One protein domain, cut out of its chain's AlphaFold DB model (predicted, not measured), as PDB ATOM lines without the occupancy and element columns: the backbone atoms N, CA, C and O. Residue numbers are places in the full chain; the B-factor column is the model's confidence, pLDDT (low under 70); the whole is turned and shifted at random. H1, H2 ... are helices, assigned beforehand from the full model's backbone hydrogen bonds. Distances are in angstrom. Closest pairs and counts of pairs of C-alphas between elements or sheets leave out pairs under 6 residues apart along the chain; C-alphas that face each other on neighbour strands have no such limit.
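AT A GLANCE: This is residues 49 to 138 of the 541 residues of an uncharacterized protein of Globodera pallida (UniProt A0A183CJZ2). A loose cluster of short helices, H1 to H4, lies at one end of long H5, which runs out to meet H6 at an L-shaped corner; residues 126 to 138 of H6 stick out. The 90 printed residues hold six named helices, H1 to H6 in order, and no named strand: all helix, only just loose, close to extended, radius of gyration of the C-alphas 18.1 A, spans 59 by 29 by 23 A.

HOW THE PARTS SIT: H1, residues 49 to 54, touches H4, residues 81 to 89; the closest C-alphas, Ala 54 and Asp 82, are 6.8 A apart. H2, residues 66 to 74, is close but not clearly touching H3, residues 76 to 79; closest C-alphas, Phe 72 and Phe 79, 5.9 A. H3 and H4 only just touch, with 3 pairs of C-alphas within 8 A, and only at the corner; closest, Thr 77 and Ala 84, 5.7 A. H4 and H5, residues 97 to 119, form a hairpin at a steep tilt of 38 degrees, H5 touching with residues 97 to 107 alone; closest C-alphas, Ala 81 and Ile 104, 5.4 A. H6, residues 121 to 138, is about perpendicular to H5, at 85 degrees, close but not clearly touching; closest C-alphas, Val 117 and Ile 124, 7.1 A. Every O i to N i+4 pair is within hydrogen-bond range in H1, H4, H5 and H6, and 4 of 5 in H2; H3 is too short for one.

IN THESE COORDINATES: H1 begins at C-alpha 49 (133.490, 195.953, 98.732). H5 is 32.4 A long and H6 26.2 A, ending at C-alpha 138 (163.701, 176.459, 131.125).

THE WHOLE: The two C-alphas farthest apart, Gly 91 and Cys 137, are 59.5 A apart. The printed part has no cut; H1 to H2 is a long link. Residues 51 and 53 to 63 have pLDDT under 70.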
ATOM      1  N   VAL A  49     132.311 196.788  98.436       73.38
ATOM      2  CA  VAL A  49     133.490 195.953  98.732       73.38
ATOM      3  C   VAL A  49     134.604 196.136  97.695       73.38
ATOM      4  O   VAL A  49     135.767 196.265  98.076       73.38
ATOM      5  N   ASP A  50     134.250 196.219  96.408       74.38
ATOM      6  CA  ASP A  50     135.191 196.522  95.323       74.38
ATOM      7  C   ASP A  50     135.846 197.883  95.557       74.38
ATOM      8  O   ASP A  50     137.062 198.019  95.468       74.38
ATOM      9  N   ARG A  51     135.048 198.880  95.956       68.44
ATOM     10  CA  ARG A  51     135.530 200.229  96.254       68.44
ATOM     11  C   ARG A  51     136.457 200.244  97.468       68.44
ATOM     12  O   ARG A  51     137.522 200.835  97.399       68.44
ATOM     13  N   CYS A  52     136.114 199.570  98.561       71.38
ATOM     14  CA  CYS A  52     136.968 199.533  99.750       71.38
ATOM     15  C   CYS A  52     138.303 198.806  99.515       71.38
ATOM     16  O   CYS A  52     139.326 199.214 100.066       71.38
ATOM     17  N   LEU A  53     138.319 197.743  98.706       69.25
ATOM     18  CA  LEU A  53     139.533 196.963  98.456       69.25
ATOM     19  C   LEU A  53     140.400 197.565  97.336       69.25
ATOM     20  O   LEU A  53     141.622 197.594  97.490       69.25
ATOM     21  N   ALA A  54     139.794 198.135  96.291       61.72
ATOM     22  CA  ALA A  54     140.485 198.762  95.158       61.72
ATOM     23  C   ALA A  54     140.979 200.203  95.427       61.72
ATOM     24  O   ALA A  54     141.658 200.785  94.593       61.72
ATOM     25  N   VAL A  55     140.706 200.795  96.599       56.00
ATOM     26  CA  VAL A  55     141.165 202.157  96.982       56.00
ATOM     27  C   VAL A  55     142.684 202.260  97.246       56.00
ATOM     28  O   VAL A  55     143.207 203.328  97.570       56.00
ATOM     29  N   GLY A  56     143.447 201.185  97.034       53.94
ATOM     30  CA  GLY A  56     144.905 201.284  96.942       53.94
ATOM     31  C   GLY A  56     145.301 202.067  95.688       53.94
ATOM     32  O   GLY A  56     144.789 201.789  94.614       53.94
ATOM     33  N   ARG A  57     146.179 203.068  95.842       53.69
ATOM     34  CA  ARG A  57     146.767 203.916  94.782       53.69
ATOM     35  C   ARG A  57     146.769 203.234  93.403       53.69
ATOM     36  O   ARG A  57     147.392 202.184  93.265       53.69
ATOM     37  N   ARG A  58     146.119 203.854  92.403       57.66
ATOM     38  CA  ARG A  58     146.160 203.400  91.001       57.66
ATOM     39  C   ARG A  58     147.620 203.176  90.603       57.66
ATOM     40  O   ARG A  58     148.382 204.139  90.657       57.66
ATOM     41  N   PRO A  59     148.027 201.945  90.270       57.31
ATOM     42  CA  PRO A  59     149.380 201.723  89.808       57.31
ATOM     43  C   PRO A  59     149.452 202.160  88.350       57.31
ATOM     44  O   PRO A  59     148.698 201.646  87.518       57.31
ATOM     45  N   ASP A  60     150.320 203.117  88.052       57.25
ATOM     46  CA  ASP A  60     150.575 203.523  86.678       57.25
ATOM     47  C   ASP A  60     151.299 202.372  85.965       57.25
ATOM     48  O   ASP A  60     152.309 201.850  86.434       57.25
ATOM     49  N   GLU A  61     150.739 201.922  84.842       57.31
ATOM     50  CA  GLU A  61     151.165 200.716  84.109       57.31
ATOM     51  C   GLU A  61     152.622 200.816  83.597       57.31
ATOM     52  O   GLU A  61     153.270 199.804  83.319       57.31
ATOM     53  N   ALA A  62     153.157 202.042  83.560       57.44
ATOM     54  CA  ALA A  62     154.522 202.388  83.176       57.44
ATOM     55  C   ALA A  62     155.587 202.130  84.264       57.44
ATOM     56  O   ALA A  62     156.763 202.024  83.927       57.44
ATOM     57  N   ASP A  63     155.206 201.973  85.538       61.91
ATOM     58  CA  ASP A  63     156.163 201.855  86.656       61.91
ATOM     59  C   ASP A  63     156.575 200.403  86.977       61.91
ATOM     60  O   ASP A  63     157.369 200.144  87.889       61.91
ATOM     61  N   PHE A  64     156.056 199.418  86.241       74.56
ATOM     62  CA  PHE A  64     156.311 198.006  86.524       74.56
ATOM     63  C   PHE A  64     157.517 197.445  85.768       74.56
ATOM     64  O   PHE A  64     157.607 197.528  84.546       74.56
ATOM     65  N   SER A  65     158.409 196.766  86.498       85.56
ATOM     66  CA  SER A  65     159.528 196.014  85.919       85.56
ATOM     67  C   SER A  65     159.044 194.928  84.946       85.56
ATOM     68  O   SER A  65     158.064 194.233  85.217       85.56
ATOM     69  N   GLU A  66     159.785 194.688  83.863       84.25
ATOM     70  CA  GLU A  66     159.486 193.627  82.885       84.25
ATOM     71  C   GLU A  66     159.372 192.228  83.516       84.25
ATOM     72  O   GLU A  66     158.538 191.408  83.123       84.25
ATOM     73  N   LYS A  67     160.140 191.964  84.583       85.38
ATOM     74  CA  LYS A  67     160.015 190.724  85.362       85.38
ATOM     75  C   LYS A  67     158.645 190.608  86.035       85.38
ATOM     76  O   LYS A  67     158.073 189.523  86.071       85.38
ATOM     77  N   TRP A  68     158.125 191.716  86.559       85.81
ATOM     78  CA  TRP A  68     156.819 191.762  87.214       85.81
ATOM     79  C   TRP A  68     155.700 191.469  86.208       85.81
ATOM     80  O   TRP A  68     154.850 190.624  86.480       85.81
ATOM     81  N   LYS A  69     155.755 192.080  85.015       84.38
ATOM     82  CA  LYS A  69     154.759 191.875  83.949       84.38
ATOM     83  C   LYS A  69     154.712 190.418  83.483       84.38
ATOM     84  O   LYS A  69     153.631 189.844  83.367       84.38
ATOM     85  N   ARG A  70     155.879 189.791  83.290       86.06
ATOM     86  CA  ARG A  70     156.001 188.378  82.889       86.06
ATOM     87  C   ARG A  70     155.452 187.399  83.936       86.06
ATOM     88  O   ARG A  70     154.885 186.375  83.569       86.06
ATOM     89  N   GLU A  71     155.654 187.663  85.225       85.00
ATOM     90  CA  GLU A  71     155.127 186.800  86.298       85.00
ATOM     91  C   GLU A  71     153.621 187.003  86.500       85.00
ATOM     92  O   GLU A  71     152.873 186.039  86.690       85.00
ATOM     93  N   PHE A  72     153.161 188.250  86.394       86.88
ATOM     94  CA  PHE A  72     151.746 188.581  86.474       86.88
ATOM     95  C   PHE A  72     150.947 187.950  85.325       86.88
ATOM     96  O   PHE A  72     149.903 187.357  85.585       86.88
ATOM     97  N   SER A  73     151.448 187.997  84.084       84.75
ATOM     98  CA  SER A  73     150.754 187.418  82.923       84.75
ATOM     99  C   SER A  73     150.585 185.902  83.025       84.75
ATOM    100  O   SER A  73     149.550 185.362  82.646       84.75
ATOM    101  N   LYS A  74     151.567 185.203  83.604       87.62
ATOM    102  CA  LYS A  74     151.485 183.755  83.833       87.62
ATOM    103  C   LYS A  74     150.504 183.390  84.947       87.62
ATOM    104  O   LYS A  74     149.859 182.347  84.863       87.62
ATOM    105  N   ARG A  75     150.451 184.170  86.040       86.75
ATOM    106  CA  ARG A  75     149.696 183.823  87.265       86.75
ATOM    107  C   ARG A  75     149.128 185.063  87.984       86.75
ATOM    108  O   ARG A  75     149.562 185.379  89.099       86.75
ATOM    109  N   PRO A  76     148.099 185.728  87.434       84.25
ATOM    110  CA  PRO A  76     147.680 187.057  87.889       84.25
ATOM    111  C   PRO A  76     147.101 187.056  89.309       84.25
ATOM    112  O   PRO A  76     147.501 187.851  90.159       84.25
ATOM    113  N   THR A  77     146.209 186.107  89.618       85.81
ATOM    114  CA  THR A  77     145.536 186.047  90.928       85.81
ATOM    115  C   THR A  77     146.439 185.538  92.051       85.81
ATOM    116  O   THR A  77     146.141 185.792  93.213       85.81
ATOM    117  N   TRP A  78     147.500 184.785  91.744       83.88
ATOM    118  CA  TRP A  78     148.476 184.307  92.731       83.88
ATOM    119  C   TRP A  78     149.495 185.393  93.059       83.88
ATOM    120  O   TRP A  78     149.809 185.609  94.226       83.88
ATOM    121  N   PHE A  79     149.981 186.083  92.027       83.00
ATOM    122  CA  PHE A  79     151.038 187.070  92.161       83.00
ATOM    123  C   PHE A  79     150.520 188.365  92.795       83.00
ATOM    124  O   PHE A  79     150.991 188.737  93.865       83.00
ATOM    125  N   HIS A  80     149.507 189.008  92.206       85.25
ATOM    126  CA  HIS A  80     148.939 190.271  92.694       85.25
ATOM    127  C   HIS A  80     147.408 190.261  92.547       85.25
ATOM    128  O   HIS A  80     146.855 190.697  91.536       85.25
ATOM    129  N   ALA A  81     146.706 189.795  93.585       87.25
ATOM    130  CA  ALA A  81     145.248 189.670  93.552       87.25
ATOM    131  C   ALA A  81     144.527 191.029  93.435       87.25
ATOM    132  O   ALA A  81     143.465 191.101  92.824       87.25
ATOM    133  N   ASP A  82     145.124 192.104  93.966       85.06
ATOM    134  CA  ASP A  82     144.594 193.478  93.896       85.06
ATOM    135  C   ASP A  82     144.589 193.998  92.446       85.06
ATOM    136  O   ASP A  82     143.583 194.503  91.950       85.06
ATOM    137  N   MET A  83     145.684 193.769  91.712       81.88
ATOM    138  CA  MET A  83     145.767 194.122  90.292       81.88
ATOM    139  C   MET A  83     144.826 193.262  89.439       81.88
ATOM    140  O   MET A  83     144.173 193.771  88.532       81.88
ATOM    141  N   ALA A  84     144.712 191.967  89.745       86.06
ATOM    142  CA  ALA A  84     143.775 191.089  89.052       86.06
ATOM    143  C   ALA A  84     142.314 191.537  89.255       86.06
ATOM    144  O   ALA A  84     141.528 191.506  88.311       86.06
ATOM    145  N   LEU A  85     141.952 192.019  90.452       84.69
ATOM    146  CA  LEU A  85     140.626 192.590  90.709       84.69
ATOM    147  C   LEU A  85     140.421 193.882  89.907       84.69
ATOM    148  O   LEU A  85     139.369 194.060  89.302       84.69
ATOM    149  N   HIS A  86     141.437 194.744  89.831       82.00
ATOM    150  CA  HIS A  86     141.397 195.955  89.006       82.00
ATOM    151  C   HIS A  86     141.184 195.663  87.515       82.00
ATOM    152  O   HIS A  86     140.441 196.386  86.856       82.00
ATOM    153  N   GLN A  87     141.794 194.605  86.979       82.81
ATOM    154  CA  GLN A  87     141.578 194.186  85.590       82.81
ATOM    155  C   GLN A  87     140.159 193.652  85.358       82.81
ATOM    156  O   GLN A  87     139.569 193.950  84.321       82.81
ATOM    157  N   ILE A  88     139.585 192.953  86.345       84.12
ATOM    158  CA  ILE A  88     138.185 192.499  86.308       84.12
ATOM    159  C   ILE A  88     137.206 193.682  86.359       84.12
ATOM    160  O   ILE A  88     136.187 193.669  85.675       84.12
ATOM    161  N   LEU A  89     137.513 194.723  87.136       80.19
ATOM    162  CA  LEU A  89     136.692 195.940  87.210       80.19
ATOM    163  C   LEU A  89     136.789 196.805  85.942       80.19
ATOM    164  O   LEU A  89     135.823 197.474  85.592       80.19
ATOM    165  N   ARG A  90     137.927 196.774  85.234       77.88
ATOM    166  CA  ARG A  90     138.119 197.451  83.934       77.88
ATOM    167  C   ARG A  90     137.472 196.720  82.751       77.88
ATOM    168  O   ARG A  90     137.595 197.198  81.633       77.88
ATOM    169  N   GLY A  91     136.858 195.556  82.971       77.62
ATOM    170  CA  GLY A  91     136.286 194.737  81.897       77.62
ATOM    171  C   GLY A  91     137.322 193.993  81.041       77.62
ATOM    172  O   GLY A  91     136.940 193.303  80.106       77.62
ATOM    173  N   ARG A  92     138.620 194.065  81.383       78.25
ATOM    174  CA  ARG A  92     139.716 193.397  80.649       78.25
ATOM    175  C   ARG A  92     139.870 191.909  80.992       78.25
ATOM    176  O   ARG A  92     140.621 191.201  80.332       78.25
ATOM    177  N   ALA A  93     139.220 191.440  82.058       80.81
ATOM    178  CA  ALA A  93     139.268 190.051  82.508       80.81
ATOM    179  C   ALA A  93     137.964 189.650  83.217       80.81
ATOM    180  O   ALA A  93     137.284 190.487  83.809       80.81
ATOM    181  N   THR A  94     137.629 188.360  83.224       81.38
ATOM    182  CA  THR A  94     136.450 187.817  83.920       81.38
ATOM    183  C   THR A  94     136.868 186.781  84.969       81.38
ATOM    184  O   THR A  94     137.874 186.087  84.819       81.38
ATOM    185  N   GLY A  95     136.137 186.687  86.089       83.06
ATOM    186  CA  GLY A  95     136.457 185.718  87.144       83.06
ATOM    187  C   GLY A  95     135.642 185.858  88.433       83.06
ATOM    188  O   GLY A  95     134.962 186.859  88.665       83.06
ATOM    189  N   PHE A  96     135.732 184.844  89.301       84.75
ATOM    190  CA  PHE A  96     135.061 184.828  90.606       84.75
ATOM    191  C   PHE A  96     135.717 185.801  91.596       84.75
ATOM    192  O   PHE A  96     136.888 185.658  91.949       84.75
ATOM    193  N   ARG A  97     134.937 186.763  92.103       81.38
ATOM    194  CA  ARG A  97     135.434 187.856  92.961       81.38
ATOM    195  C   ARG A  97     135.650 187.455  94.428       81.38
ATOM    196  O   ARG A  97     136.585 187.932  95.062       81.38
ATOM    197  N   TRP A  98     134.852 186.526  94.962       85.25
ATOM    198  CA  TRP A  98     134.915 186.130  96.381       85.25
ATOM    199  C   TRP A  98     136.260 185.530  96.832       85.25
ATOM    200  O   TRP A  98     136.810 186.009  97.828       85.25
ATOM    201  N   PRO A  99     136.853 184.548  96.119       86.81
ATOM    202  CA  PRO A  99     138.177 184.029  96.475       86.81
ATOM    203  C   PRO A  99     139.269 185.099  96.355       86.81
ATOM    204  O   PRO A  99     140.260 185.077  97.087       86.81
ATOM    205  N   LEU A 100     139.077 186.053  95.441       84.44
ATOM    206  CA  LEU A 100     140.020 187.130  95.183       84.44
ATOM    207  C   LEU A 100     140.049 188.134  96.340       84.44
ATOM    208  O   LEU A 100     141.132 188.492  96.787       84.44
ATOM    209  N   TYR A 101     138.894 188.501  96.903       86.31
ATOM    210  CA  TYR A 101     138.829 189.369  98.085       86.31
ATOM    211  C   TYR A 101     139.555 188.778  99.296       86.31
ATOM    212  O   TYR A 101     140.340 189.474  99.944       86.31
ATOM    213  N   SER A 102     139.337 187.487  99.580       88.50
ATOM    214  CA  SER A 102     140.037 186.782 100.665       88.50
ATOM    215  C   SER A 102     141.553 186.837 100.461       88.50
ATOM    216  O   SER A 102     142.302 187.176 101.380       88.50
ATOM    217  N   ARG A 103     142.009 186.596  99.227       88.94
ATOM    218  CA  ARG A 103     143.430 186.642  98.898       88.94
ATOM    219  C   ARG A 103     144.017 188.049  98.990       88.94
ATOM    220  O   ARG A 103     145.119 188.178  99.507       88.94
ATOM    221  N   ILE A 104     143.304 189.090  98.554       87.06
ATOM    222  CA  ILE A 104     143.750 190.492  98.673       87.06
ATOM    223  C   ILE A 104     143.963 190.864 100.137       87.06
ATOM    224  O   ILE A 104     144.978 191.472 100.470       87.06
ATOM    225  N   LEU A 105     143.036 190.473 101.015       86.81
ATOM    226  CA  LEU A 105     143.145 190.732 102.447       86.81
ATOM    227  C   LEU A 105     144.383 190.046 103.033       86.81
ATOM    228  O   LEU A 105     145.203 190.707 103.663       86.81
ATOM    229  N   ILE A 106     144.566 188.753 102.757       89.12
ATOM    230  CA  ILE A 106     145.722 187.987 103.243       89.12
ATOM    231  C   ILE A 106     147.032 188.557 102.682       89.12
ATOM    232  O   ILE A 106     147.984 188.754 103.434       89.12
ATOM    233  N   GLN A 107     147.085 188.868 101.383       89.25
ATOM    234  CA  GLN A 107     148.266 189.445 100.736       89.25
ATOM    235  C   GLN A 107     148.605 190.823 101.308       89.25
ATOM    236  O   GLN A 107     149.771 191.073 101.594       89.25
ATOM    237  N   ARG A 108     147.617 191.695 101.552       86.00
ATOM    238  CA  ARG A 108     147.847 192.994 102.206       86.00
ATOM    239  C   ARG A 108     148.320 192.845 103.645       86.00
ATOM    240  O   ARG A 108     149.265 193.528 104.028       86.00
ATOM    241  N   SER A 109     147.714 191.956 104.432       88.25
ATOM    242  CA  SER A 109     148.133 191.704 105.814       88.25
ATOM    243  C   SER A 109     149.557 191.144 105.881       88.25
ATOM    244  O   SER A 109     150.375 191.659 106.641       88.25
ATOM    245  N   LEU A 110     149.894 190.153 105.050       91.31
ATOM    246  CA  LEU A 110     151.241 189.576 104.985       91.31
ATOM    247  C   LEU A 110     152.270 190.563 104.437       91.31
ATOM    248  O   LEU A 110     153.380 190.617 104.956       91.31
ATOM    249  N   PHE A 111     151.917 191.366 103.432       88.00
ATOM    250  CA  PHE A 111     152.798 192.406 102.906       88.00
ATOM    251  C   PHE A 111     153.049 193.498 103.951       88.00
ATOM    252  O   PHE A 111     154.188 193.912 104.143       88.00
ATOM    253  N   GLY A 112     152.019 193.903 104.701       88.81
ATOM    254  CA  GLY A 112     152.154 194.831 105.824       88.81
ATOM    255  C   GLY A 112     153.066 194.292 106.928       88.81
ATOM    256  O   GLY A 112     153.981 194.993 107.363       88.81
ATOM    257  N   ILE A 113     152.878 193.029 107.329       90.62
ATOM    258  CA  ILE A 113     153.755 192.342 108.293       90.62
ATOM    259  C   ILE A 113     155.177 192.222 107.730       90.62
ATOM    260  O   ILE A 113     156.137 192.493 108.442       90.62
ATOM    261  N   GLY A 114     155.334 191.894 106.448       91.75
ATOM    262  CA  GLY A 114     156.628 191.804 105.773       91.75
ATOM    263  C   GLY A 114     157.372 193.139 105.747       91.75
ATOM    264  O   GLY A 114     158.548 193.190 106.093       91.75
ATOM    265  N   CYS A 115     156.695 194.245 105.428       91.00
ATOM    266  CA  CYS A 115     157.274 195.586 105.501       91.00
ATOM    267  C   CYS A 115     157.630 195.989 106.940       91.00
ATOM    268  O   CYS A 115     158.657 196.634 107.154       91.00
ATOM    269  N   PHE A 116     156.812 195.604 107.924       89.62
ATOM    270  CA  PHE A 116     157.102 195.820 109.343       89.62
ATOM    271  C   PHE A 116     158.356 195.051 109.782       89.62
ATOM    272  O   PHE A 116     159.249 195.632 110.402       89.62
ATOM    273  N   VAL A 117     158.465 193.781 109.377       92.00
ATOM    274  CA  VAL A 117     159.644 192.944 109.619       92.00
ATOM    275  C   VAL A 117     160.872 193.525 108.926       92.00
ATOM    276  O   VAL A 117     161.909 193.650 109.559       92.00
ATOM    277  N   GLN A 118     160.758 193.967 107.672       92.00
ATOM    278  CA  GLN A 118     161.872 194.559 106.930       92.00
ATOM    279  C   GLN A 118     162.363 195.869 107.566       92.00
ATOM    280  O   GLN A 118     163.565 196.124 107.607       92.00
ATOM    281  N   ARG A 119     161.451 196.694 108.098       93.19
ATOM    282  CA  ARG A 119     161.793 197.948 108.789       93.19
ATOM    283  C   ARG A 119     162.483 197.707 110.135       93.19
ATOM    284  O   ARG A 119     163.349 198.489 110.515       93.19
ATOM    285  N   HIS A 120     162.120 196.636 110.840       92.44
ATOM    286  CA  HIS A 120     162.620 196.311 112.180       92.44
ATOM    287  C   HIS A 120     163.337 194.951 112.242       92.44
ATOM    288  O   HIS A 120     163.277 194.265 113.262       92.44
ATOM    289  N   ALA A 121     164.043 194.568 111.174       91.88
ATOM    290  CA  ALA A 121     164.579 193.213 111.016       91.88
ATOM    291  C   ALA A 121     165.506 192.803 112.171       91.88
ATOM    292  O   ALA A 121     165.358 191.724 112.740       91.88
ATOM    293  N   TRP A 122     166.418 193.693 112.573       92.38
ATOM    294  CA  TRP A 122     167.381 193.402 113.636       92.38
ATOM    295  C   TRP A 122     166.724 193.286 115.021       92.38
ATOM    296  O   TRP A 122     167.046 192.366 115.768       92.38
ATOM    297  N   LEU A 123     165.763 194.161 115.348       92.19
ATOM    298  CA  LEU A 123     165.043 194.126 116.626       92.19
ATOM    299  C   LEU A 123     164.238 192.836 116.780       92.19
ATOM    300  O   LEU A 123     164.237 192.235 117.850       92.19
ATOM    301  N   ILE A 124     163.582 192.397 115.704       94.12
ATOM    302  CA  ILE A 124     162.768 191.178 115.706       94.12
ATOM    303  C   ILE A 124     163.653 189.942 115.858       94.12
ATOM    304  O   ILE A 124     163.332 189.069 116.658       94.12
ATOM    305  N   ILE A 125     164.789 189.879 115.156       93.00
ATOM    306  CA  ILE A 125     165.744 188.769 115.297       93.00
ATOM    307  C   ILE A 125     166.274 188.692 116.733       93.00
ATOM    308  O   ILE A 125     166.267 187.615 117.326       93.00
ATOM    309  N   VAL A 126     166.685 189.822 117.317       94.56
ATOM    310  CA  VAL A 126     167.171 189.870 118.706       94.56
ATOM    311  C   VAL A 126     166.075 189.452 119.685       94.56
ATOM    312  O   VAL A 126     166.339 188.669 120.593       94.56
ATOM    313  N   PHE A 127     164.843 189.917 119.484       94.56
ATOM    314  CA  PHE A 127     163.705 189.546 120.321       94.56
ATOM    315  C   PHE A 127     163.398 188.043 120.257       94.56
ATOM    316  O   PHE A 127     163.249 187.404 121.298       94.56
ATOM    317  N   VAL A 128     163.354 187.456 119.057       95.25
ATOM    318  CA  VAL A 128     163.109 186.016 118.873       95.25
ATOM    319  C   VAL A 128     164.239 185.189 119.481       95.25
ATOM    320  O   VAL A 128     163.967 184.202 120.162       95.25
ATOM    321  N   LEU A 129     165.498 185.602 119.298       94.56
ATOM    322  CA  LEU A 129     166.641 184.936 119.921       94.56
ATOM    323  C   LEU A 129     166.588 185.025 121.450       94.56
ATOM    324  O   LEU A 129     166.834 184.021 122.107       94.56
ATOM    325  N   ALA A 130     166.222 186.175 122.019       94.81
ATOM    326  CA  ALA A 130     166.087 186.347 123.466       94.81
ATOM    327  C   ALA A 130     164.952 185.496 124.061       94.81
ATOM    328  O   ALA A 130     165.083 184.923 125.140       94.81
ATOM    329  N   LEU A 131     163.832 185.378 123.348       95.62
ATOM    330  CA  LEU A 131     162.724 184.517 123.747       95.62
ATOM    331  C   LEU A 131     163.105 183.032 123.632       95.62
ATOM    332  O   LEU A 131     162.798 182.245 124.524       95.62
ATOM    333  N   PHE A 132     163.838 182.648 122.585       95.06
ATOM    334  CA  PHE A 132     164.354 181.289 122.432       95.06
ATOM    335  C   PHE A 132     165.358 180.924 123.534       95.06
ATOM    336  O   PHE A 132     165.264 179.843 124.113       95.06
ATOM    337  N   THR A 133     166.285 181.823 123.885       93.00
ATOM    338  CA  THR A 133     167.232 181.578 124.981       93.00
ATOM    339  C   THR A 133     166.524 181.460 126.328       93.00
ATOM    340  O   THR A 133     166.878 180.573 127.103       93.00
ATOM    341  N   LEU A 134     165.484 182.262 126.583       92.75
ATOM    342  CA  LEU A 134     164.647 182.141 127.780       92.75
ATOM    343  C   LEU A 134     164.008 180.744 127.889       92.75
ATOM    344  O   LEU A 134     164.081 180.118 128.947       92.75
ATOM    345  N   PHE A 135     163.434 180.224 126.799       92.62
ATOM    346  CA  PHE A 135     162.863 178.874 126.782       92.62
ATOM    347  C   PHE A 135     163.924 177.783 126.963       92.62
ATOM    348  O   PHE A 135     163.703 176.834 127.716       92.62
ATOM    349  N   CYS A 136     165.102 177.940 126.355       91.44
ATOM    350  CA  CYS A 136     166.222 177.019 126.547       91.44
ATOM    351  C   CYS A 136     166.739 177.012 127.993       91.44
ATOM    352  O   CYS A 136     167.109 175.954 128.499       91.44
ATOM    353  N   CYS A 137     166.716 178.145 128.702       92.38
ATOM    354  CA  CYS A 137     167.017 178.175 130.137       92.38
ATOM    355  C   CYS A 137     166.004 177.356 130.959       92.38
ATOM    356  O   CYS A 137     166.386 176.745 131.956       92.38
ATOM    357  N   GLY A 138     164.743 177.290 130.519       90.31
ATOM    358  CA  GLY A 138     163.701 176.459 131.125       90.31
ATOM    359  C   GLY A 138     163.996 174.954 131.075       90.31
ATOM    360  O   GLY A 138     163.611 174.230 131.990       90.31
TER     361      GLY A 138